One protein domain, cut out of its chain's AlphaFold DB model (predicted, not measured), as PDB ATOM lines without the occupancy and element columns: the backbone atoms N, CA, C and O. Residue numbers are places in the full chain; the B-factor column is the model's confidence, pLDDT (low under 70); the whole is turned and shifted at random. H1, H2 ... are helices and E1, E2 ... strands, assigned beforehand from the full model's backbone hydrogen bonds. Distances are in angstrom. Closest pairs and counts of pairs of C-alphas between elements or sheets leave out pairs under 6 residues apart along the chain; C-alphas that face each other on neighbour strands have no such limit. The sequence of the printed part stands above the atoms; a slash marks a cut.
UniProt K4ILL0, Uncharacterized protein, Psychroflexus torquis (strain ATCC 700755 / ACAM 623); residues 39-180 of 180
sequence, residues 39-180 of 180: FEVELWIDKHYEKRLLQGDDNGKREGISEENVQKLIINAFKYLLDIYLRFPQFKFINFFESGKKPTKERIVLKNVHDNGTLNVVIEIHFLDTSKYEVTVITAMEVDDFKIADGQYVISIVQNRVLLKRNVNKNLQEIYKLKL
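This is residues 39 to 180 of the 180 residues of an uncharacterized protein of Psychroflexus torquis (strain ATCC 700755 / ACAM 623) (UniProt K4ILL0). One twisted sheet of seven strands curls round the long helix H2, which packs on one face of it, while the short helix H1 sits beside E4 at the sheet's level. Two three-stranded meanders, each strand the antiparallel neighbour of the one before, make most of the sheet: E2 E3 E4 and E5 E6 E7. The printed part has 142 residues with two named helices and seven named strands, in the order E1 H1 H2 E2 E3 E4 E5 E6 E7; the sheet is mixed, in the order E1 E4 E3 E2 E5 E6 E7, and the class is mixed, helices and strands. The whole is compact, with a radius of gyration of the C-alphas of 14.9 A and spans of 43 by 32 by 31 A.

Find C-alpha 40 at (31.693, -42.205, -57.571); there E1 begins, residues 40 to 45. H1 follows at residues 47 to 55. At C-alpha 67, (34.936, -23.801, -58.120), H2 begins and runs 30.1 A through residues 67 to 87, with a kink of 29 degrees near residue 77. Next come E2, residues 107 to 114, E3, residues 117 to 129 and 36.3 A long, and E4, residues 132 to 142 and 29.3 A long, which bends by 56 degrees at residue 138. E5 holds residues 153 to 158, E6 residues 161 to 168, and E7 residues 171 to 179, bending by 55 degrees at residue 176 and ending at C-alpha 179, (42.752, -35.296, -34.747).

Start at edge strand E1, parallel to E4, where N 42 and O 133 are 2.8 A apart, within hydrogen-bond range. E4 and E3 form a hairpin, with N 126 and O 134 at 2.8 A; E3 and E2 form another, with N 110 and O 121 at 2.8 A. E2 and E5 are parallel, with N 111 and O 155 at 2.7 A. Hairpins E5 and E6, with N 156 and O 163 at 2.9 A, and E6 and E7, with N 164 and O 176 at 2.9 A, lead to edge strand E7. H2 is on the sheet; its closest C-alphas to E2 are Leu 73 and Asn 112, 7.1 A apart, and to E7 Ile 84 and Tyr 176, 7.8 A. H1 has a height over the sheet of 2.3 A; the C-alphas of Tyr 49 and Thr 139, its closest to E4, are 4.3 A apart. In H1 every O i to N i+4 pair is within hydrogen-bond range, in H2 15 of 17.

Look at Gly 100 and Asp 115: their C-alphas, the two farthest apart, are 47.1 A from each other. The links H1 to H2 and H2 to E2 are long; in the latter, residues 94 to 95 pair with residues 125 to 126 of E3, parallel. The printed part has no cut, and no printed residue is under 70 in pLDDT.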
ATOM      1  N   PHE A  39      34.526 -45.693 -56.428       85.56
ATOM      2  CA  PHE A  39      33.655 -44.853 -55.619       85.56
ATOM      3  C   PHE A  39      33.376 -43.580 -56.414       85.56
ATOM      4  O   PHE A  39      34.318 -42.883 -56.796       85.56
ATOM      5  N   GLU A  40      32.109 -43.297 -56.694       90.62
ATOM      6  CA  GLU A  40      31.693 -42.205 -57.571       90.62
ATOM      7  C   GLU A  40      31.051 -41.081 -56.756       90.62
ATOM      8  O   GLU A  40      30.123 -41.302 -55.972       90.62
ATOM      9  N   VAL A  41      31.568 -39.865 -56.939       91.50
ATOM     10  CA  VAL A  41      31.010 -38.639 -56.361       91.50
ATOM     11  C   VAL A  41      30.802 -37.637 -57.481       91.50
ATOM     12  O   VAL A  41      31.768 -37.107 -58.031       91.50
ATOM     13  N   GLU A  42      29.546 -37.366 -57.798       94.88
ATOM     14  CA  GLU A  42      29.150 -36.343 -58.756       94.88
ATOM     15  C   GLU A  42      29.049 -34.989 -58.050       94.88
ATOM     16  O   GLU A  42      28.425 -34.878 -56.994       94.88
ATOM     17  N   LEU A  43      29.660 -33.949 -58.621       96.38
ATOM     18  CA  LEU A  43      29.601 -32.590 -58.081       96.38
ATOM     19  C   LEU A  43      28.725 -31.708 -58.966       96.38
ATOM     20  O   LEU A  43      28.983 -31.560 -60.158       96.38
ATOM     21  N   TRP A  44      27.736 -31.070 -58.351       97.69
ATOM     22  CA  TRP A  44      26.795 -30.159 -58.994       97.69
ATOM     23  C   TRP A  44      26.813 -28.797 -58.304       97.69
ATOM     24  O   TRP A  44      27.147 -28.692 -57.121       97.69
ATOM     25  N   ILE A  45      26.410 -27.748 -59.017       96.94
ATOM     26  CA  ILE A  45      26.271 -26.398 -58.463       96.94
ATOM     27  C   ILE A  45      24.823 -25.922 -58.560       96.94
ATOM     28  O   ILE A  45      24.172 -26.062 -59.592       96.94
ATOM     29  N   ASP A  46      24.309 -25.351 -57.476       97.25
ATOM     30  CA  ASP A  46      23.019 -24.675 -57.477       97.25
ATOM     31  C   ASP A  46      23.144 -23.289 -58.124       97.25
ATOM     32  O   ASP A  46      24.160 -22.596 -57.992       97.25
ATOM     33  N   LYS A  47      22.062 -22.833 -58.759       95.62
ATOM     34  CA  LYS A  47      21.971 -21.498 -59.367       95.62
ATOM     35  C   LYS A  47      22.315 -20.371 -58.387       95.62
ATOM     36  O   LYS A  47      22.801 -19.315 -58.788       95.62
ATOM     37  N   HIS A  48      22.033 -20.542 -57.099       93.62
ATOM     38  CA  HIS A  48      22.373 -19.568 -56.066       93.62
ATOM     39  C   HIS A  48      23.884 -19.453 -55.851       93.62
ATOM     40  O   HIS A  48      24.390 -18.346 -55.669       93.62
ATOM     41  N   TYR A  49      24.621 -20.563 -55.912       95.69
ATOM     42  CA  TYR A  49      26.081 -20.531 -55.891       95.69
ATOM     43  C   TYR A  49      26.645 -19.893 -57.165       95.69
ATOM     44  O   TYR A  49      27.479 -18.995 -57.067       95.69
ATOM     45  N   GLU A  50      26.126 -20.267 -58.337       94.88
ATOM     46  CA  GLU A  50      26.523 -19.675 -59.623       94.88
ATOM     47  C   GLU A  50      26.373 -18.144 -59.612       94.88
ATOM     48  O   GLU A  50      27.289 -17.413 -59.989       94.88
ATOM     49  N   LYS A  51      25.252 -17.630 -59.089       91.75
ATOM     50  CA  LYS A  51      25.059 -16.183 -58.910       91.75
ATOM     51  C   LYS A  51      26.147 -15.555 -58.045       91.75
ATOM     52  O   LYS A  51      26.663 -14.508 -58.420       91.75
ATOM     53  N   ARG A  52      26.523 -16.176 -56.924       90.06
ATOM     54  CA  ARG A  52      27.602 -15.659 -56.063       90.06
ATOM     55  C   ARG A  52      28.955 -15.679 -56.759       90.06
ATOM     56  O   ARG A  52      29.719 -14.734 -56.605       90.06
ATOM     57  N   LEU A  53      29.227 -16.695 -57.568       90.88
ATOM     58  CA  LEU A  53      30.454 -16.765 -58.357       90.88
ATOM     59  C   LEU A  53      30.518 -15.632 -59.400       90.88
ATOM     60  O   LEU A  53      31.551 -14.979 -59.565       90.88
ATOM     61  N   LEU A  54      29.397 -15.356 -60.074       90.62
ATOM     62  CA  LEU A  54      29.314 -14.371 -61.157       90.62
ATOM     63  C   LEU A  54      29.102 -12.928 -60.699       90.62
ATOM     64  O   LEU A  54      29.484 -12.012 -61.429       90.62
ATOM     65  N   GLN A  55      28.466 -12.708 -59.550       89.25
ATOM     66  CA  GLN A  55      28.043 -11.385 -59.073       89.25
ATOM     67  C   GLN A  55      28.741 -10.991 -57.766       89.25
ATOM     68  O   GLN A  55      29.014  -9.808 -57.576       89.25
ATOM     69  N   GLY A  56      29.153 -11.960 -56.949       85.12
ATOM     70  CA  GLY A  56      29.678 -11.754 -55.599       85.12
ATOM     71  C   GLY A  56      28.605 -11.879 -54.519       85.12
ATOM     72  O   GLY A  56      27.467 -12.270 -54.786       85.12
ATOM     73  N   ASP A  57      28.994 -11.592 -53.281       79.75
ATOM     74  CA  ASP A  57      28.066 -11.394 -52.166       79.75
ATOM     75  C   ASP A  57      27.390 -10.008 -52.217       79.75
ATOM     76  O   ASP A  57      27.499  -9.285 -53.209       79.75
ATOM     77  N   ASP A  58      26.695  -9.622 -51.145       80.12
ATOM     78  CA  ASP A  58      26.011  -8.322 -51.049       80.12
ATOM     79  C   ASP A  58      26.979  -7.121 -51.164       80.12
ATOM     80  O   ASP A  58      26.549  -6.008 -51.464       80.12
ATOM     81  N   ASN A  59      28.286  -7.347 -50.983       80.31
ATOM     82  CA  ASN A  59      29.357  -6.365 -51.163       80.31
ATOM     83  C   ASN A  59      30.152  -6.585 -52.468       80.31
ATOM     84  O   ASN A  59      31.170  -5.930 -52.691       80.31
ATOM     85  N   GLY A  60      29.728  -7.519 -53.325       77.50
ATOM     86  CA  GLY A  60      30.410  -7.895 -54.564       77.50
ATOM     87  C   GLY A  60      31.650  -8.778 -54.374       77.50
ATOM     88  O   GLY A  60      32.368  -9.031 -55.346       77.50
ATOM     89  N   LYS A  61      31.921  -9.278 -53.160       82.06
ATOM     90  CA  LYS A  61      33.103 -10.098 -52.851       82.06
ATOM     91  C   LYS A  61      32.958 -11.511 -53.422       82.06
ATOM     92  O   LYS A  61      31.908 -12.139 -53.306       82.06
ATOM     93  N   ARG A  62      34.042 -12.019 -54.017       83.69
ATOM     94  CA  ARG A  62      34.138 -13.362 -54.641       83.69
ATOM     95  C   ARG A  62      35.364 -14.154 -54.198       83.69
ATOM     96  O   ARG A  62      35.633 -15.234 -54.718       83.69
ATOM     97  N   GLU A  63      36.160 -13.590 -53.299       83.69
ATOM     98  CA  GLU A  63      37.407 -14.210 -52.866       83.69
ATOM     99  C   GLU A  63      37.130 -15.557 -52.197       83.69
ATOM    100  O   GLU A  63      36.122 -15.725 -51.517       83.69
ATOM    101  N   GLY A  64      38.010 -16.532 -52.427       84.88
ATOM    102  CA  GLY A  64      37.939 -17.852 -51.796       84.88
ATOM    103  C   GLY A  64      36.910 -18.817 -52.396       84.88
ATOM    104  O   GLY A  64      37.153 -20.022 -52.374       84.88
ATOM    105  N   ILE A  65      35.831 -18.326 -53.016       92.19
ATOM    106  CA  ILE A  65      34.695 -19.140 -53.491       92.19
ATOM    107  C   ILE A  65      34.824 -19.638 -54.940       92.19
ATOM    108  O   ILE A  65      33.815 -19.821 -55.611       92.19
ATOM    109  N   SER A  66      36.040 -19.826 -55.459       94.00
ATOM    110  CA  SER A  66      36.213 -20.425 -56.789       94.00
ATOM    111  C   SER A  66      35.769 -21.892 -56.792       94.00
ATOM    112  O   SER A  66      35.880 -22.589 -55.780       94.00
ATOM    113  N   GLU A  67      35.315 -22.389 -57.947       94.75
ATOM    114  CA  GLU A  67      34.936 -23.801 -58.120       94.75
ATOM    115  C   GLU A  67      36.052 -24.752 -57.682       94.75
ATOM    116  O   GLU A  67      35.794 -25.712 -56.962       94.75
ATOM    117  N   GLU A  68      37.304 -24.433 -58.022       95.12
ATOM    118  CA  GLU A  68      38.474 -25.217 -57.630       95.12
ATOM    119  C   GLU A  68      38.628 -25.317 -56.102       95.12
ATOM    120  O   GLU A  68      38.849 -26.404 -55.563       95.12
ATOM    121  N   ASN A  69      38.497 -24.198 -55.383       94.88
ATOM    122  CA  ASN A  69      38.630 -24.176 -53.926       94.88
ATOM    123  C   ASN A  69      37.492 -24.943 -53.250       94.88
ATOM    124  O   ASN A  69      37.724 -25.725 -52.324       94.88
ATOM    125  N   VAL A  70      36.266 -24.750 -53.740       96.25
ATOM    126  CA  VAL A  70      35.077 -25.445 -53.247       96.25
ATOM    127  C   VAL A  70      35.190 -26.950 -53.490       96.25
ATOM    128  O   VAL A  70      34.990 -27.735 -52.560       96.25
ATOM    129  N   GLN A  71      35.593 -27.369 -54.690       96.19
ATOM    130  CA  GLN A  71      35.817 -28.772 -55.030       96.19
ATOM    131  C   GLN A  71      36.881 -29.407 -54.127       96.19
ATOM    132  O   GLN A  71      36.647 -30.475 -53.558       96.19
ATOM    133  N   LYS A  72      38.034 -28.747 -53.940       95.12
ATOM    134  CA  LYS A  72      39.097 -29.228 -53.040       95.12
ATOM    135  C   LYS A  72      38.587 -29.417 -51.614       95.12
ATOM    136  O   LYS A  72      38.899 -30.431 -50.987       95.12
ATOM    137  N   LEU A  73      37.789 -28.474 -51.106       96.31
ATOM    138  CA  LEU A  73      37.197 -28.578 -49.775       96.31
ATOM    139  C   LEU A  73      36.237 -29.766 -49.677       96.31
ATOM    140  O   LEU A  73      36.338 -30.533 -48.724       96.31
ATOM    141  N   ILE A  74      35.350 -29.955 -50.653       96.50
ATOM    142  CA  ILE A  74      34.390 -31.066 -50.654       96.50
ATOM    143  C   ILE A  74      35.121 -32.407 -50.669       96.50
ATOM    144  O   ILE A  74      34.863 -33.242 -49.805       96.50
ATOM    145  N   ILE A  75      36.083 -32.590 -51.579       93.56
ATOM    146  CA  ILE A  75      36.866 -33.830 -51.686       93.56
ATOM    147  C   ILE A  75      37.609 -34.110 -50.375       93.56
ATOM    148  O   ILE A  75      37.576 -35.233 -49.867       93.56
ATOM    149  N   ASN A  76      38.249 -33.094 -49.787       93.69
ATOM    150  CA  ASN A  76      38.946 -33.261 -48.516       93.69
ATOM    151  C   ASN A  76      37.980 -33.575 -47.362       93.69
ATOM    152  O   ASN A  76      38.282 -34.420 -46.523       93.69
ATOM    153  N   ALA A  77      36.815 -32.927 -47.322       95.62
ATOM    154  CA  ALA A  77      35.806 -33.132 -46.289       95.62
ATOM    155  C   ALA A  77      35.135 -34.506 -46.377       95.62
ATOM    156  O   ALA A  77      34.768 -35.073 -45.348       95.62
ATOM    157  N   PHE A  78      34.992 -35.063 -47.580       93.25
ATOM    158  CA  PHE A  78      34.192 -36.259 -47.828       93.25
ATOM    159  C   PHE A  78      34.671 -37.493 -47.050       93.25
ATOM    160  O   PHE A  78      33.868 -38.203 -46.444       93.25
ATOM    161  N   LYS A  79      35.989 -37.714 -46.959       90.75
ATOM    162  CA  LYS A  79      36.547 -38.813 -46.147       90.75
ATOM    163  C   LYS A  79      36.211 -38.671 -44.656       90.75
ATOM    164  O   LYS A  79      35.953 -39.667 -43.988       90.75
ATOM    165  N   TYR A  80      36.171 -37.440 -44.140       95.25
ATOM    166  CA  TYR A  80      35.817 -37.173 -42.744       95.25
ATOM    167  C   TYR A  80      34.315 -37.302 -42.511       95.25
ATOM    168  O   TYR A  80      33.906 -37.833 -41.486       95.25
ATOM    169  N   LEU A  81      33.494 -36.864 -43.468       94.88
ATOM    170  CA  LEU A  81      32.048 -37.070 -43.440       94.88
ATOM    171  C   LEU A  81      31.709 -38.553 -43.270       94.88
ATOM    172  O   LEU A  81      30.961 -38.912 -42.360       94.88
ATOM    173  N   LEU A  82      32.309 -39.407 -44.103       92.62
ATOM    174  CA  LEU A  82      32.133 -40.855 -44.023       92.62
ATOM    175  C   LEU A  82      32.661 -41.442 -42.708       92.62
ATOM    176  O   LEU A  82      31.940 -42.203 -42.065       92.62
ATOM    177  N   ASP A  83      33.878 -41.084 -42.279       93.31
ATOM    178  CA  ASP A  83      34.449 -41.579 -41.015       93.31
ATOM    179  C   ASP A  83      33.547 -41.251 -39.815       93.31
ATOM    180  O   ASP A  83      33.203 -42.132 -39.024       93.31
ATOM    181  N   ILE A  84      33.092 -39.998 -39.716       95.12
ATOM    182  CA  ILE A  84      32.230 -39.552 -38.620       95.12
ATOM    183  C   ILE A  84      30.869 -40.244 -38.695       95.12
ATOM    184  O   ILE A  84      30.359 -40.679 -37.670       95.12
ATOM    185  N   TYR A  85      30.288 -40.397 -39.884       93.88
ATOM    186  CA  TYR A  85      29.010 -41.090 -40.062       93.88
ATOM    187  C   TYR A  85      29.056 -42.552 -39.611       93.88
ATOM    188  O   TYR A  85      28.126 -43.029 -38.958       93.88
ATOM    189  N   LEU A  86      30.153 -43.253 -39.909       92.25
ATOM    190  CA  LEU A  86      30.354 -44.641 -39.495       92.25
ATOM    191  C   LEU A  86      30.587 -44.772 -37.982       92.25
ATOM    192  O   LEU A  86      30.141 -45.744 -37.376       92.25
ATOM    193  N   ARG A  87      31.269 -43.804 -37.358       93.06
ATOM    194  CA  ARG A  87      31.595 -43.828 -35.919       93.06
ATOM    195  C   ARG A  87      30.519 -43.219 -35.023       93.06
ATOM    196  O   ARG A  87      30.437 -43.575 -33.850       93.06
ATOM    197  N   PHE A  88      29.716 -42.297 -35.543       92.94
ATOM    198  CA  PHE A  88      28.727 -41.528 -34.794       92.94
ATOM    199  C   PHE A  88      27.350 -41.592 -35.483       92.94
ATOM    200  O   PHE A  88      26.966 -40.676 -36.211       92.94
ATOM    201  N   PRO A  89      26.554 -42.652 -35.226       87.81
ATOM    202  CA  PRO A  89      25.337 -42.959 -35.990       87.81
ATOM    203  C   PRO A  89      24.229 -41.895 -35.969       87.81
ATOM    204  O   PRO A  89      23.337 -41.932 -36.821       87.81
ATOM    205  N   GLN A  90      24.257 -40.980 -34.990       89.81
ATOM    206  CA  GLN A  90      23.306 -39.866 -34.871       89.81
ATOM    207  C   GLN A  90      23.550 -38.771 -35.918       89.81
ATOM    208  O   GLN A  90      22.630 -38.027 -36.259       89.81
ATOM    209  N   PHE A  91      24.776 -38.667 -36.435       93.88
ATOM    210  CA  PHE A  91      25.085 -37.773 -37.538       93.88
ATOM    211  C   PHE A  91      24.544 -38.372 -38.831       93.88
ATOM    212  O   PHE A  91      24.937 -39.460 -39.241       93.88
ATOM    213  N   LYS A  92      23.617 -37.655 -39.465       91.25
ATOM    214  CA  LYS A  92      23.044 -37.991 -40.768       91.25
ATOM    215  C   LYS A  92      23.317 -36.822 -41.703       91.25
ATOM    216  O   LYS A  92      22.938 -35.699 -41.391       91.25
ATOM    217  N   PHE A  93      24.004 -37.096 -42.806       92.88
ATOM    218  CA  PHE A  93      24.368 -36.078 -43.799       92.88
ATOM    219  C   PHE A  93      24.042 -36.490 -45.238       92.88
ATOM    220  O   PHE A  93      24.101 -35.659 -46.136       92.88
ATOM    221  N   ILE A  94      23.719 -37.770 -45.445       94.06
ATOM    222  CA  ILE A  94      23.332 -38.332 -46.734       94.06
ATOM    223  C   ILE A  94      21.811 -38.392 -46.756       94.06
ATOM    224  O   ILE A  94      21.196 -38.991 -45.868       94.06
ATOM    225  N   ASN A  95      21.220 -37.769 -47.766       94.19
ATOM    226  CA  ASN A  95      19.800 -37.839 -48.044       94.19
ATOM    227  C   ASN A  95      19.498 -39.080 -48.889       94.19
ATOM    228  O   ASN A  95      20.227 -39.397 -49.830       94.19
ATOM    229  N   PHE A  96      18.416 -39.775 -48.551       91.50
ATOM    230  CA  PHE A  96      17.981 -40.986 -49.242       91.50
ATOM    231  C   PHE A  96      16.627 -40.764 -49.910       91.50
ATOM    232  O   PHE A  96      15.739 -40.103 -49.360       91.50
ATOM    233  N   PHE A  97      16.461 -41.369 -51.082       85.06
ATOM    234  CA  PHE A  97      15.189 -41.433 -51.786       85.06
ATOM    235  C   PHE A  97      14.537 -42.782 -51.505       85.06
ATOM    236  O   PHE A  97      14.903 -43.803 -52.079       85.06
ATOM    237  N   GLU A  98      13.563 -42.797 -50.601       81.19
ATOM    238  CA  GLU A  98      12.745 -43.983 -50.361       81.19
ATOM    239  C   GLU A  98      11.403 -43.840 -51.080       81.19
ATOM    240  O   GLU A  98      10.723 -42.816 -50.956       81.19
ATOM    241  N   SER A  99      11.005 -44.875 -51.826       79.69
ATOM    242  CA  SER A  99       9.717 -44.891 -52.523       79.69
ATOM    243  C   SER A  99       8.566 -44.645 -51.542       79.69
ATOM    244  O   SER A  99       8.480 -45.274 -50.488       79.69
ATOM    245  N   GLY A 100       7.690 -43.695 -51.876       80.44
ATOM    246  CA  GLY A 100       6.554 -43.307 -51.036       80.44
ATOM    247  C   GLY A 100       6.889 -42.383 -49.859       80.44
ATOM    248  O   GLY A 100       5.977 -42.000 -49.128       80.44
ATOM    249  N   LYS A 101       8.154 -41.977 -49.674       82.12
ATOM    250  CA  LYS A 101       8.546 -40.981 -48.666       82.12
ATOM    251  C   LYS A 101       8.979 -39.676 -49.317       82.12
ATOM    252  O   LYS A 101       9.524 -39.641 -50.416       82.12
ATOM    253  N   LYS A 102       8.742 -38.572 -48.607       79.44
ATOM    254  CA  LYS A 102       9.286 -37.274 -49.004       79.44
ATOM    255  C   LYS A 102      10.812 -37.321 -48.829       79.44
ATOM    256  O   LYS A 102      11.248 -37.675 -47.733       79.44
ATOM    257  N   PRO A 103      11.602 -36.948 -49.849       78.38
ATOM    258  CA  PRO A 103      13.053 -36.915 -49.724       78.38
ATOM    259  C   PRO A 103      13.477 -35.994 -48.583       78.38
ATOM    260  O   PRO A 103      12.915 -34.901 -48.419       78.38
ATOM    261  N   THR A 104      14.461 -36.432 -47.801       83.19
ATOM    262  CA  THR A 104      15.143 -35.545 -46.860       83.19
ATOM    263  C   THR A 104      15.949 -34.516 -47.650       83.19
ATOM    264  O   THR A 104      16.414 -34.799 -48.749       83.19
ATOM    265  N   LYS A 105      16.063 -33.301 -47.114       87.44
ATOM    266  CA  LYS A 105      16.811 -32.191 -47.732       87.44
ATOM    267  C   LYS A 105      17.784 -31.591 -46.727       87.44
ATOM    268  O   LYS A 105      17.859 -30.376 -46.550       87.44
ATOM    269  N   GLU A 106      18.431 -32.470 -45.968       92.69
ATOM    270  CA  GLU A 106      19.407 -32.073 -44.966       92.69
ATOM    271  C   GLU A 106      20.620 -31.478 -45.672       92.69
ATOM    272  O   GLU A 106      21.203 -32.086 -46.570       92.69
ATOM    273  N   ARG A 107      20.988 -30.270 -45.250       95.81
ATOM    274  CA  ARG A 107      22.137 -29.528 -45.769       95.81
ATOM    275  C   ARG A 107      23.170 -29.398 -44.679       95.81
ATOM    276  O   ARG A 107      22.835 -29.086 -43.538       95.81
ATOM    277  N   ILE A 108      24.429 -29.527 -45.046       97.31
ATOM    278  CA  ILE A 108      25.545 -29.378 -44.118       97.31
ATOM    279  C   ILE A 108      26.436 -28.221 -44.548       97.31
ATOM    280  O   ILE A 108      26.496 -27.866 -45.724       97.31
ATOM    281  N   VAL A 109      27.130 -27.624 -43.583       98.25
ATOM    282  CA  VAL A 109      28.097 -26.554 -43.843       98.25
ATOM    283  C   VAL A 109      29.499 -27.115 -43.656       98.25
ATOM    284  O   VAL A 109      29.866 -27.543 -42.563       98.25
ATOM    285  N   LEU A 110      30.300 -27.088 -44.711       98.19
ATOM    286  CA  LEU A 110      31.734 -27.323 -44.647       98.19
ATOM    287  C   LEU A 110      32.433 -25.992 -44.378       98.19
ATOM    288  O   LEU A 110      32.199 -25.019 -45.089       98.19
ATOM    289  N   LYS A 111      33.289 -25.947 -43.361       97.44
ATOM    290  CA  LYS A 111      34.125 -24.793 -43.035       97.44
ATOM    291  C   LYS A 111      35.591 -25.155 -43.193       97.44
ATOM    292  O   LYS A 111      36.050 -26.114 -42.571       97.44
ATOM    293  N   ASN A 112      36.322 -24.363 -43.964       96.44
ATOM    294  CA  ASN A 112      37.777 -24.408 -44.018       96.44
ATOM    295  C   ASN A 112      38.340 -23.149 -43.362       96.44
ATOM    296  O   ASN A 112      38.299 -22.069 -43.954       96.44
ATOM    297  N   VAL A 113      38.831 -23.291 -42.132       94.00
ATOM    298  CA  VAL A 113      39.387 -22.170 -41.366       94.00
ATOM    299  C   VAL A 113      40.866 -22.042 -41.693       94.00
ATOM    300  O   VAL A 113      41.627 -22.998 -41.523       94.00
ATOM    301  N   HIS A 114      41.266 -20.861 -42.141       90.50
ATOM    302  CA  HIS A 114      42.646 -20.516 -42.452       90.50
ATOM    303  C   HIS A 114      42.963 -19.109 -41.929       90.50
ATOM    304  O   HIS A 114      42.090 -18.419 -41.412       90.50
ATOM    305  N   ASP A 115      44.224 -18.691 -42.026       85.50
ATOM    306  CA  ASP A 115      44.701 -17.483 -41.332       85.50
ATOM    307  C   ASP A 115      44.015 -16.189 -41.809       85.50
ATOM    308  O   ASP A 115      43.882 -15.239 -41.043       85.50
ATOM    309  N   ASN A 116      43.544 -16.172 -43.060       84.00
ATOM    310  CA  ASN A 116      42.972 -14.990 -43.710       84.00
ATOM    311  C   ASN A 116      41.436 -14.999 -43.775       84.00
ATOM    312  O   ASN A 116      40.855 -14.084 -44.361       84.00
ATOM    313  N   GLY A 117      40.780 -16.019 -43.219       90.06
ATOM    314  CA  GLY A 117      39.329 -16.130 -43.282       90.06
ATOM    315  C   GLY A 117      38.794 -17.546 -43.124       90.06
ATOM    316  O   GLY A 117      39.511 -18.520 -42.860       90.06
ATOM    317  N   THR A 118      37.478 -17.642 -43.278       95.12
ATOM    318  CA  THR A 118      36.751 -18.902 -43.246       95.12
ATOM    319  C   THR A 118      35.946 -19.082 -44.526       95.12
ATOM    320  O   THR A 118      34.930 -18.411 -44.736       95.12
ATOM    321  N   LEU A 119      36.324 -20.086 -45.322       95.50
ATOM    322  CA  LEU A 119      35.510 -20.543 -46.443       95.50
ATOM    323  C   LEU A 119      34.377 -21.403 -45.896       95.50
ATOM    324  O   LEU A 119      34.623 -22.445 -45.286       95.50
ATOM    325  N   ASN A 120      33.137 -20.997 -46.140       97.25
ATOM    326  CA  ASN A 120      31.938 -21.744 -45.782       97.25
ATOM    327  C   ASN A 120      31.274 -22.232 -47.064       97.25
ATOM    328  O   ASN A 120      30.926 -21.419 -47.917       97.25
ATOM    329  N   VAL A 121      31.047 -23.533 -47.183       97.88
ATOM    330  CA  VAL A 121      30.359 -24.153 -48.319       97.88
ATOM    331  C   VAL A 121      29.167 -24.933 -47.791       97.88
ATOM    332  O   VAL A 121      29.321 -25.846 -46.985       97.88
ATOM    333  N   VAL A 122      27.969 -24.578 -48.238       97.94
ATOM    334  CA  VAL A 122      26.752 -25.338 -47.958       97.94
ATOM    335  C   VAL A 122      26.576 -26.370 -49.050       97.94
ATOM    336  O   VAL A 122      26.465 -26.012 -50.225       97.94
ATOM    337  N   ILE A 123      26.501 -27.633 -48.651       98.06
ATOM    338  CA  ILE A 123      26.269 -28.743 -49.566       98.06
ATOM    339  C   ILE A 123      25.067 -29.578 -49.140       98.06
ATOM    340  O   ILE A 123      24.715 -29.653 -47.959       98.06
ATOM    341  N   GLU A 124      24.457 -30.213 -50.126       97.31
ATOM    342  CA  GLU A 124      23.424 -31.231 -49.980       97.31
ATOM    343  C   GLU A 124      23.957 -32.507 -50.634       97.31
ATOM    344  O   GLU A 124      24.479 -32.445 -51.744       97.31
ATOM    345  N   ILE A 125      23.906 -33.640 -49.929       96.38
ATOM    346  CA  ILE A 125      24.445 -34.913 -50.429       96.38
ATOM    347  C   ILE A 125      23.305 -35.909 -50.571       96.38
ATOM    348  O   ILE A 125      22.551 -36.109 -49.617       96.38
ATOM    349  N   HIS A 126      23.209 -36.560 -51.726       94.75
ATOM    350  CA  HIS A 126      22.234 -37.606 -52.000       94.75
ATOM    351  C   HIS A 126      22.910 -38.938 -52.304       94.75
ATOM    352  O   HIS A 126      23.930 -39.012 -52.987       94.75
ATOM    353  N   PHE A 127      22.305 -40.006 -51.797       93.69
ATOM    354  CA  PHE A 127      22.586 -41.359 -52.250       93.69
ATOM    355  C   PHE A 127      21.862 -41.606 -53.578       93.69
ATOM    356  O   PHE A 127      20.641 -41.440 -53.639       93.69
ATOM    357  N   LEU A 128      22.603 -42.012 -54.611       91.69
ATOM    358  CA  LEU A 128      22.038 -42.389 -55.909       91.69
ATOM    359  C   LEU A 128      21.937 -43.911 -56.043       91.69
ATOM    360  O   LEU A 128      20.871 -44.441 -56.345       91.69
ATOM    361  N   ASP A 129      23.047 -44.604 -55.794       91.00
ATOM    362  CA  ASP A 129      23.162 -46.060 -55.866       91.00
ATOM    363  C   ASP A 129      24.378 -46.530 -55.043       91.00
ATOM    364  O   ASP A 129      25.105 -45.739 -54.436       91.00
ATOM    365  N   THR A 130      24.621 -47.836 -55.014       89.50
ATOM    366  CA  THR A 130      25.772 -48.474 -54.380       89.50
ATOM    367  C   THR A 130      27.068 -47.802 -54.829       89.50
ATOM    368  O   THR A 130      27.433 -47.850 -56.000       89.50
ATOM    369  N   SER A 131      27.771 -47.181 -53.877       88.94
ATOM    370  CA  SER A 131      29.014 -46.425 -54.104       88.94
ATOM    371  C   SER A 131      28.884 -45.176 -54.992       88.94
ATOM    372  O   SER A 131      29.913 -44.649 -55.411       88.94
ATOM    373  N   LYS A 132      27.663 -44.677 -55.241       93.00
ATOM    374  CA  LYS A 132      27.391 -43.483 -56.057       93.00
ATOM    375  C   LYS A 132      26.669 -42.405 -55.258       93.00
ATOM    376  O   LYS A 132      25.571 -42.628 -54.736       93.00
ATOM    377  N   TYR A 133      27.278 -41.228 -55.190       94.25
ATOM    378  CA  TYR A 133      26.770 -40.093 -54.428       94.25
ATOM    379  C   TYR A 133      26.726 -38.846 -55.290       94.25
ATOM    380  O   TYR A 133      27.660 -38.557 -56.032       94.25
ATOM    381  N   GLU A 134      25.673 -38.067 -55.112       95.69
ATOM    382  CA  GLU A 134      25.561 -36.727 -55.666       95.69
ATOM    383  C   GLU A 134      25.848 -35.712 -54.562       95.69
ATOM    384  O   GLU A 134      25.316 -35.825 -53.455       95.69
ATOM    385  N   VAL A 135      26.670 -34.708 -54.843       97.25
ATOM    386  CA  VAL A 135      26.913 -33.573 -53.955       97.25
ATOM    387  C   VAL A 135      26.573 -32.297 -54.703       97.25
ATOM    388  O   VAL A 135      27.244 -31.922 -55.661       97.25
ATOM    389  N   THR A 136      25.558 -31.583 -54.231       97.88
ATOM    390  CA  THR A 136      25.185 -30.275 -54.767       97.88
ATOM    391  C   THR A 136      25.716 -29.170 -53.868       97.88
ATOM    392  O   THR A 136      25.398 -29.105 -52.678       97.88
ATOM    393  N   VAL A 137      26.489 -28.253 -54.440       98.06
ATOM    394  CA  VAL A 137      26.899 -27.009 -53.788       98.06
ATOM    395  C   VAL A 137      25.754 -26.017 -53.857       98.06
ATOM    396  O   VAL A 137      25.497 -25.416 -54.895       98.06
ATOM    397  N   ILE A 138      25.079 -25.816 -52.730       97.44
ATOM    398  CA  ILE A 138      23.983 -24.851 -52.623       97.44
ATOM    399  C   ILE A 138      24.540 -23.431 -52.627       97.44
ATOM    400  O   ILE A 138      23.998 -22.528 -53.265       97.44
ATOM    401  N   THR A 139      25.616 -23.204 -51.870       96.19
ATOM    402  CA  THR A 139      26.264 -21.897 -51.817       96.19
ATOM    403  C   THR A 139      27.651 -21.932 -51.190       96.19
ATOM    404  O   THR A 139      27.943 -22.839 -50.417       96.19
ATOM    405  N   ALA A 140      28.470 -20.912 -51.451       96.19
ATOM    406  CA  ALA A 140      29.748 -20.703 -50.777       96.19
ATOM    407  C   ALA A 140      29.968 -19.222 -50.430       96.19
ATOM    408  O   ALA A 140      29.491 -18.347 -51.156       96.19
ATOM    409  N   MET A 141      30.649 -18.947 -49.312       94.56
ATOM    410  CA  MET A 141      31.029 -17.601 -48.852       94.56
ATOM    411  C   MET A 141      32.306 -17.624 -48.010       94.56
ATOM    412  O   MET A 141      32.443 -18.455 -47.111       94.56
ATOM    413  N   GLU A 142      33.169 -16.637 -48.230       93.38
ATOM    414  CA  GLU A 142      34.383 -16.379 -47.450       93.38
ATOM    415  C   GLU A 142      34.119 -15.293 -46.389       93.38
ATOM    416  O   GLU A 142      34.410 -14.107 -46.598       93.38
ATOM    417  N   VAL A 143      33.482 -15.697 -45.281       92.81
ATOM    418  CA  VAL A 143      33.033 -14.824 -44.178       92.81
ATOM    419  C   VAL A 143      33.102 -15.549 -42.830       92.81
ATOM    420  O   VAL A 143      32.744 -16.723 -42.719       92.81
ATOM    421  N   ASP A 144      33.503 -14.854 -41.769       91.69
ATOM    422  CA  ASP A 144      33.666 -15.485 -40.452       91.69
ATOM    423  C   ASP A 144      32.339 -15.666 -39.699       91.69
ATOM    424  O   ASP A 144      32.144 -16.654 -38.984       91.69
ATOM    425  N   ASP A 145      31.378 -14.765 -39.903       91.38
ATOM    426  CA  ASP A 145      30.101 -14.725 -39.184       91.38
ATOM    427  C   ASP A 145      28.947 -15.430 -39.925       91.38
ATOM    428  O   ASP A 145      27.764 -15.127 -39.712       91.38
ATOM    429  N   PHE A 146      29.290 -16.417 -40.764       94.25
ATOM    430  CA  PHE A 146      28.345 -17.191 -41.568       94.25
ATOM    431  C   PHE A 146      27.200 -17.767 -40.720       94.25
ATOM    432  O   PHE A 146      27.426 -18.520 -39.764       94.25
ATOM    433  N   LYS A 147      25.956 -17.438 -41.090       94.00
ATOM    434  CA  LYS A 147      24.758 -17.854 -40.350       94.00
ATOM    435  C   LYS A 147      24.461 -19.335 -40.573       94.00
ATOM    436  O   LYS A 147      24.364 -19.798 -41.704       94.00
ATOM    437  N   ILE A 148      24.270 -20.057 -39.472       96.19
ATOM    438  CA  ILE A 148      23.941 -21.485 -39.457       96.19
ATOM    439  C   ILE A 148      22.482 -21.636 -39.029       96.19
ATOM    440  O   ILE A 148      22.067 -21.044 -38.030       96.19
ATOM    441  N   ALA A 149      21.699 -22.413 -39.776       94.31
ATOM    442  CA  ALA A 149      20.307 -22.687 -39.427       94.31
ATOM    443  C   ALA A 149      20.219 -23.567 -38.171       94.31
ATOM    444  O   ALA A 149      21.164 -24.283 -37.835       94.31
ATOM    445  N   ASP A 150      19.107 -23.502 -37.441       93.69
ATOM    446  CA  ASP A 150      18.903 -24.388 -36.291       93.69
ATOM    447  C   ASP A 150      18.779 -25.849 -36.754       93.69
ATOM    448  O   ASP A 150      18.236 -26.132 -37.820       93.69
ATOM    449  N   GLY A 151      19.355 -26.777 -35.994       92.75
ATOM    450  CA  GLY A 151      19.467 -28.196 -36.338       92.75
ATOM    451  C   GLY A 151      20.596 -28.543 -37.316       92.75
ATOM    452  O   GLY A 151      20.973 -29.716 -37.379       92.75
ATOM    453  N   GLN A 152      21.164 -27.556 -38.018       95.56
ATOM    454  CA  GLN A 152      22.131 -27.759 -39.097       95.56
ATOM    455  C   GLN A 152      23.494 -28.246 -38.585       95.56
ATOM    456  O   GLN A 152      24.033 -27.736 -37.594       95.56
ATOM    457  N   TYR A 153      24.072 -29.216 -39.298       97.38
ATOM    458  CA  TYR A 153      25.421 -29.709 -39.035       97.38
ATOM    459  C   TYR A 153      26.491 -28.856 -39.715       97.38
ATOM    460  O   TYR A 153      26.325 -28.376 -40.840       97.38
ATOM    461  N   VAL A 154      27.626 -28.722 -39.033       97.62
ATOM    462  CA  VAL A 154      28.805 -27.999 -39.508       97.62
ATOM    463  C   VAL A 154      30.037 -28.867 -39.310       97.62
ATOM    464  O   VAL A 154      30.319 -29.282 -38.188       97.62
ATOM    465  N   ILE A 155      30.808 -29.093 -40.369       97.62
ATOM    466  CA  ILE A 155      32.134 -29.706 -40.279       97.62
ATOM    467  C   ILE A 155      33.181 -28.635 -40.495       97.62
ATOM    468  O   ILE A 155      33.224 -28.007 -41.544       97.62
ATOM    469  N   SER A 156      34.007 -28.406 -39.481       97.06
ATOM    470  CA  SER A 156      35.106 -27.444 -39.532       97.06
ATOM    471  C   SER A 156      36.433 -28.178 -39.626       97.06
ATOM    472  O   SER A 156      36.789 -28.926 -38.716       97.06
ATOM    473  N   ILE A 157      37.160 -27.938 -40.711       96.25
ATOM    474  CA  ILE A 157      38.535 -28.384 -40.908       96.25
ATOM    475  C   ILE A 157      39.438 -27.228 -40.482       96.25
ATOM    476  O   ILE A 157      39.327 -26.117 -41.002       96.25
ATOM    477  N   VAL A 158      40.286 -27.481 -39.485       93.19
ATOM    478  CA  VAL A 158      41.190 -26.487 -38.896       93.19
ATOM    479  C   VAL A 158      42.546 -27.150 -38.719       93.19
ATOM    480  O   VAL A 158      42.636 -28.015 -37.858       93.19
ATOM    481  N   GLN A 159      43.561 -26.757 -39.495       86.19
ATOM    482  CA  GLN A 159      44.960 -27.246 -39.493       86.19
ATOM    483  C   GLN A 159      45.175 -28.706 -39.022       86.19
ATOM    484  O   GLN A 159      45.379 -29.584 -39.850       86.19
ATOM    485  N   ASN A 160      45.093 -28.982 -37.713       90.75
ATOM    486  CA  ASN A 160      45.388 -30.286 -37.099       90.75
ATOM    487  C   ASN A 160      44.157 -31.046 -36.557       90.75
ATOM    488  O   ASN A 160      44.293 -31.999 -35.785       90.75
ATOM    489  N   ARG A 161      42.933 -30.607 -36.864       94.50
ATOM    490  CA  ARG A 161      41.702 -31.237 -36.367       94.50
ATOM    491  C   ARG A 161      40.500 -31.027 -37.279       94.50
ATOM    492  O   ARG A 161      40.395 -30.033 -37.995       94.50
ATOM    493  N   VAL A 162      39.543 -31.939 -37.155       96.88
ATOM    494  CA  VAL A 162      38.204 -31.832 -37.739       96.88
ATOM    495  C   VAL A 162      37.179 -31.837 -36.614       96.88
ATOM    496  O   VAL A 162      37.227 -32.688 -35.724       96.88
ATOM    497  N   LEU A 163      36.262 -30.874 -36.638       96.94
ATOM    498  CA  LEU A 163      35.202 -30.716 -35.645       96.94
ATOM    499  C   LEU A 163      33.843 -30.884 -36.318       96.94
ATOM    500  O   LEU A 163      33.548 -30.157 -37.266       96.94
ATOM    501  N   LEU A 164      33.003 -31.774 -35.795       97.44
ATOM    502  CA  LEU A 164      31.576 -31.787 -36.100       97.44
ATOM    503  C   LEU A 164      30.855 -30.963 -35.037       97.44
ATOM    504  O   LEU A 164      30.957 -31.235 -33.835       97.44
ATOM    505  N   LYS A 165      30.084 -29.987 -35.495       97.31
ATOM    506  CA  LYS A 165      29.211 -29.173 -34.664       97.31
ATOM    507  C   LYS A 165      27.773 -29.281 -35.147       97.31
ATOM    508  O   LYS A 165      27.526 -29.546 -36.324       97.31
ATOM    509  N   ARG A 166      26.824 -29.043 -34.251       96.50
ATOM    510  CA  ARG A 166      25.405 -28.913 -34.579       96.50
ATOM    511  C   ARG A 166      24.859 -27.662 -33.924       96.50
ATOM    512  O   ARG A 166      25.113 -27.420 -32.746       96.50
ATOM    513  N   ASN A 167      24.136 -26.859 -34.688       96.06
ATOM    514  CA  ASN A 167      23.447 -25.714 -34.121       96.06
ATOM    515  C   ASN A 167      22.162 -26.194 -33.442       96.06
ATOM    516  O   ASN A 167      21.337 -26.835 -34.087       96.06
ATOM    517  N   VAL A 168      22.014 -25.941 -32.145       94.44
ATOM    518  CA  VAL A 168      20.847 -26.347 -31.355       94.44
ATOM    519  C   VAL A 168      20.433 -25.174 -30.484       94.44
ATOM    520  O   VAL A 168      21.236 -24.673 -29.695       94.44
ATOM    521  N   ASN A 169      19.183 -24.730 -30.616       92.31
ATOM    522  CA  ASN A 169      18.657 -23.552 -29.928       92.31
ATOM    523  C   ASN A 169      19.542 -22.312 -30.152       92.31
ATOM    524  O   ASN A 169      19.827 -21.566 -29.215       92.31
ATOM    525  N   LYS A 170      19.999 -22.107 -31.397       89.62
ATOM    526  CA  LYS A 170      20.925 -21.024 -31.798       89.62
ATOM    527  C   LYS A 170      22.310 -21.070 -31.135       89.62
ATOM    528  O   LYS A 170      23.037 -20.078 -31.181       89.62
ATOM    529  N   ASN A 171      22.681 -22.191 -30.521       92.69
ATOM    530  CA  ASN A 171      24.014 -22.413 -29.981       92.69
ATOM    531  C   ASN A 171      24.733 -23.503 -30.786       92.69
ATOM    532  O   ASN A 171      24.247 -24.629 -30.902       92.69
ATOM    533  N   LEU A 172      25.902 -23.173 -31.338       95.06
ATOM    534  CA  LEU A 172      26.704 -24.101 -32.125       95.06
ATOM    535  C   LEU A 172      27.536 -24.998 -31.198       95.06
ATOM    536  O   LEU A 172      28.614 -24.618 -30.743       95.06
ATOM    537  N   GLN A 173      27.041 -26.208 -30.948       96.25
ATOM    538  CA  GLN A 173      27.649 -27.165 -30.028       96.25
ATOM    539  C   GLN A 173      28.606 -28.106 -30.758       96.25
ATOM    540  O   GLN A 173      28.260 -28.649 -31.804       96.25
ATOM    541  N   GLU A 174      29.795 -28.332 -30.199       96.19
ATOM    542  CA  GLU A 174      30.695 -29.399 -30.651       96.19
ATOM    543  C   GLU A 174      30.172 -30.755 -30.176       96.19
ATOM    544  O   GLU A 174      29.894 -30.936 -28.992       96.19
ATOM    545  N   ILE A 175      30.043 -31.702 -31.105       96.19
ATOM    546  CA  ILE A 175      29.480 -33.032 -30.831       96.19
ATOM    547  C   ILE A 175      30.426 -34.175 -31.211       96.19
ATOM    548  O   ILE A 175      30.262 -35.287 -30.720       96.19
ATOM    549  N   TYR A 176      31.432 -33.918 -32.053       95.25
ATOM    550  CA  TYR A 176      32.478 -34.890 -32.370       95.25
ATOM    551  C   TYR A 176      33.779 -34.184 -32.769       95.25
ATOM    552  O   TYR A 176      33.753 -33.101 -33.358       95.25
ATOM    553  N   LYS A 177      34.923 -34.817 -32.484       94.94
ATOM    554  CA  LYS A 177      36.254 -34.311 -32.839       94.94
ATOM    555  C   LYS A 177      37.163 -35.425 -33.352       94.94
ATOM    556  O   LYS A 177      37.215 -36.506 -32.771       94.94
ATOM    557  N   LEU A 178      37.934 -35.114 -34.387       92.88
ATOM    558  CA  LEU A 178      38.976 -35.963 -34.956       92.88
ATOM    559  C   LEU A 178      40.299 -35.188 -34.971       92.88
ATOM    560  O   LEU A 178      40.324 -34.012 -35.338       92.88
ATOM    561  N   LYS A 179      41.395 -35.831 -34.565       91.38
ATOM    562  CA  LYS A 179      42.752 -35.296 -34.747       91.38
ATOM    563  C   LYS A 179      43.287 -35.753 -36.104       91.38
ATOM    564  O   LYS A 179      43.051 -36.908 -36.462       91.38
ATOM    565  N   LEU A 180      43.941 -34.848 -36.829       85.12
ATOM    566  CA  LEU A 180      44.589 -35.132 -38.113       85.12
ATOM    567  C   LEU A 180      46.032 -35.594 -37.928       85.12
ATOM    568  O   LEU A 180      46.655 -35.155 -36.935       85.12
TER     569      LEU A 180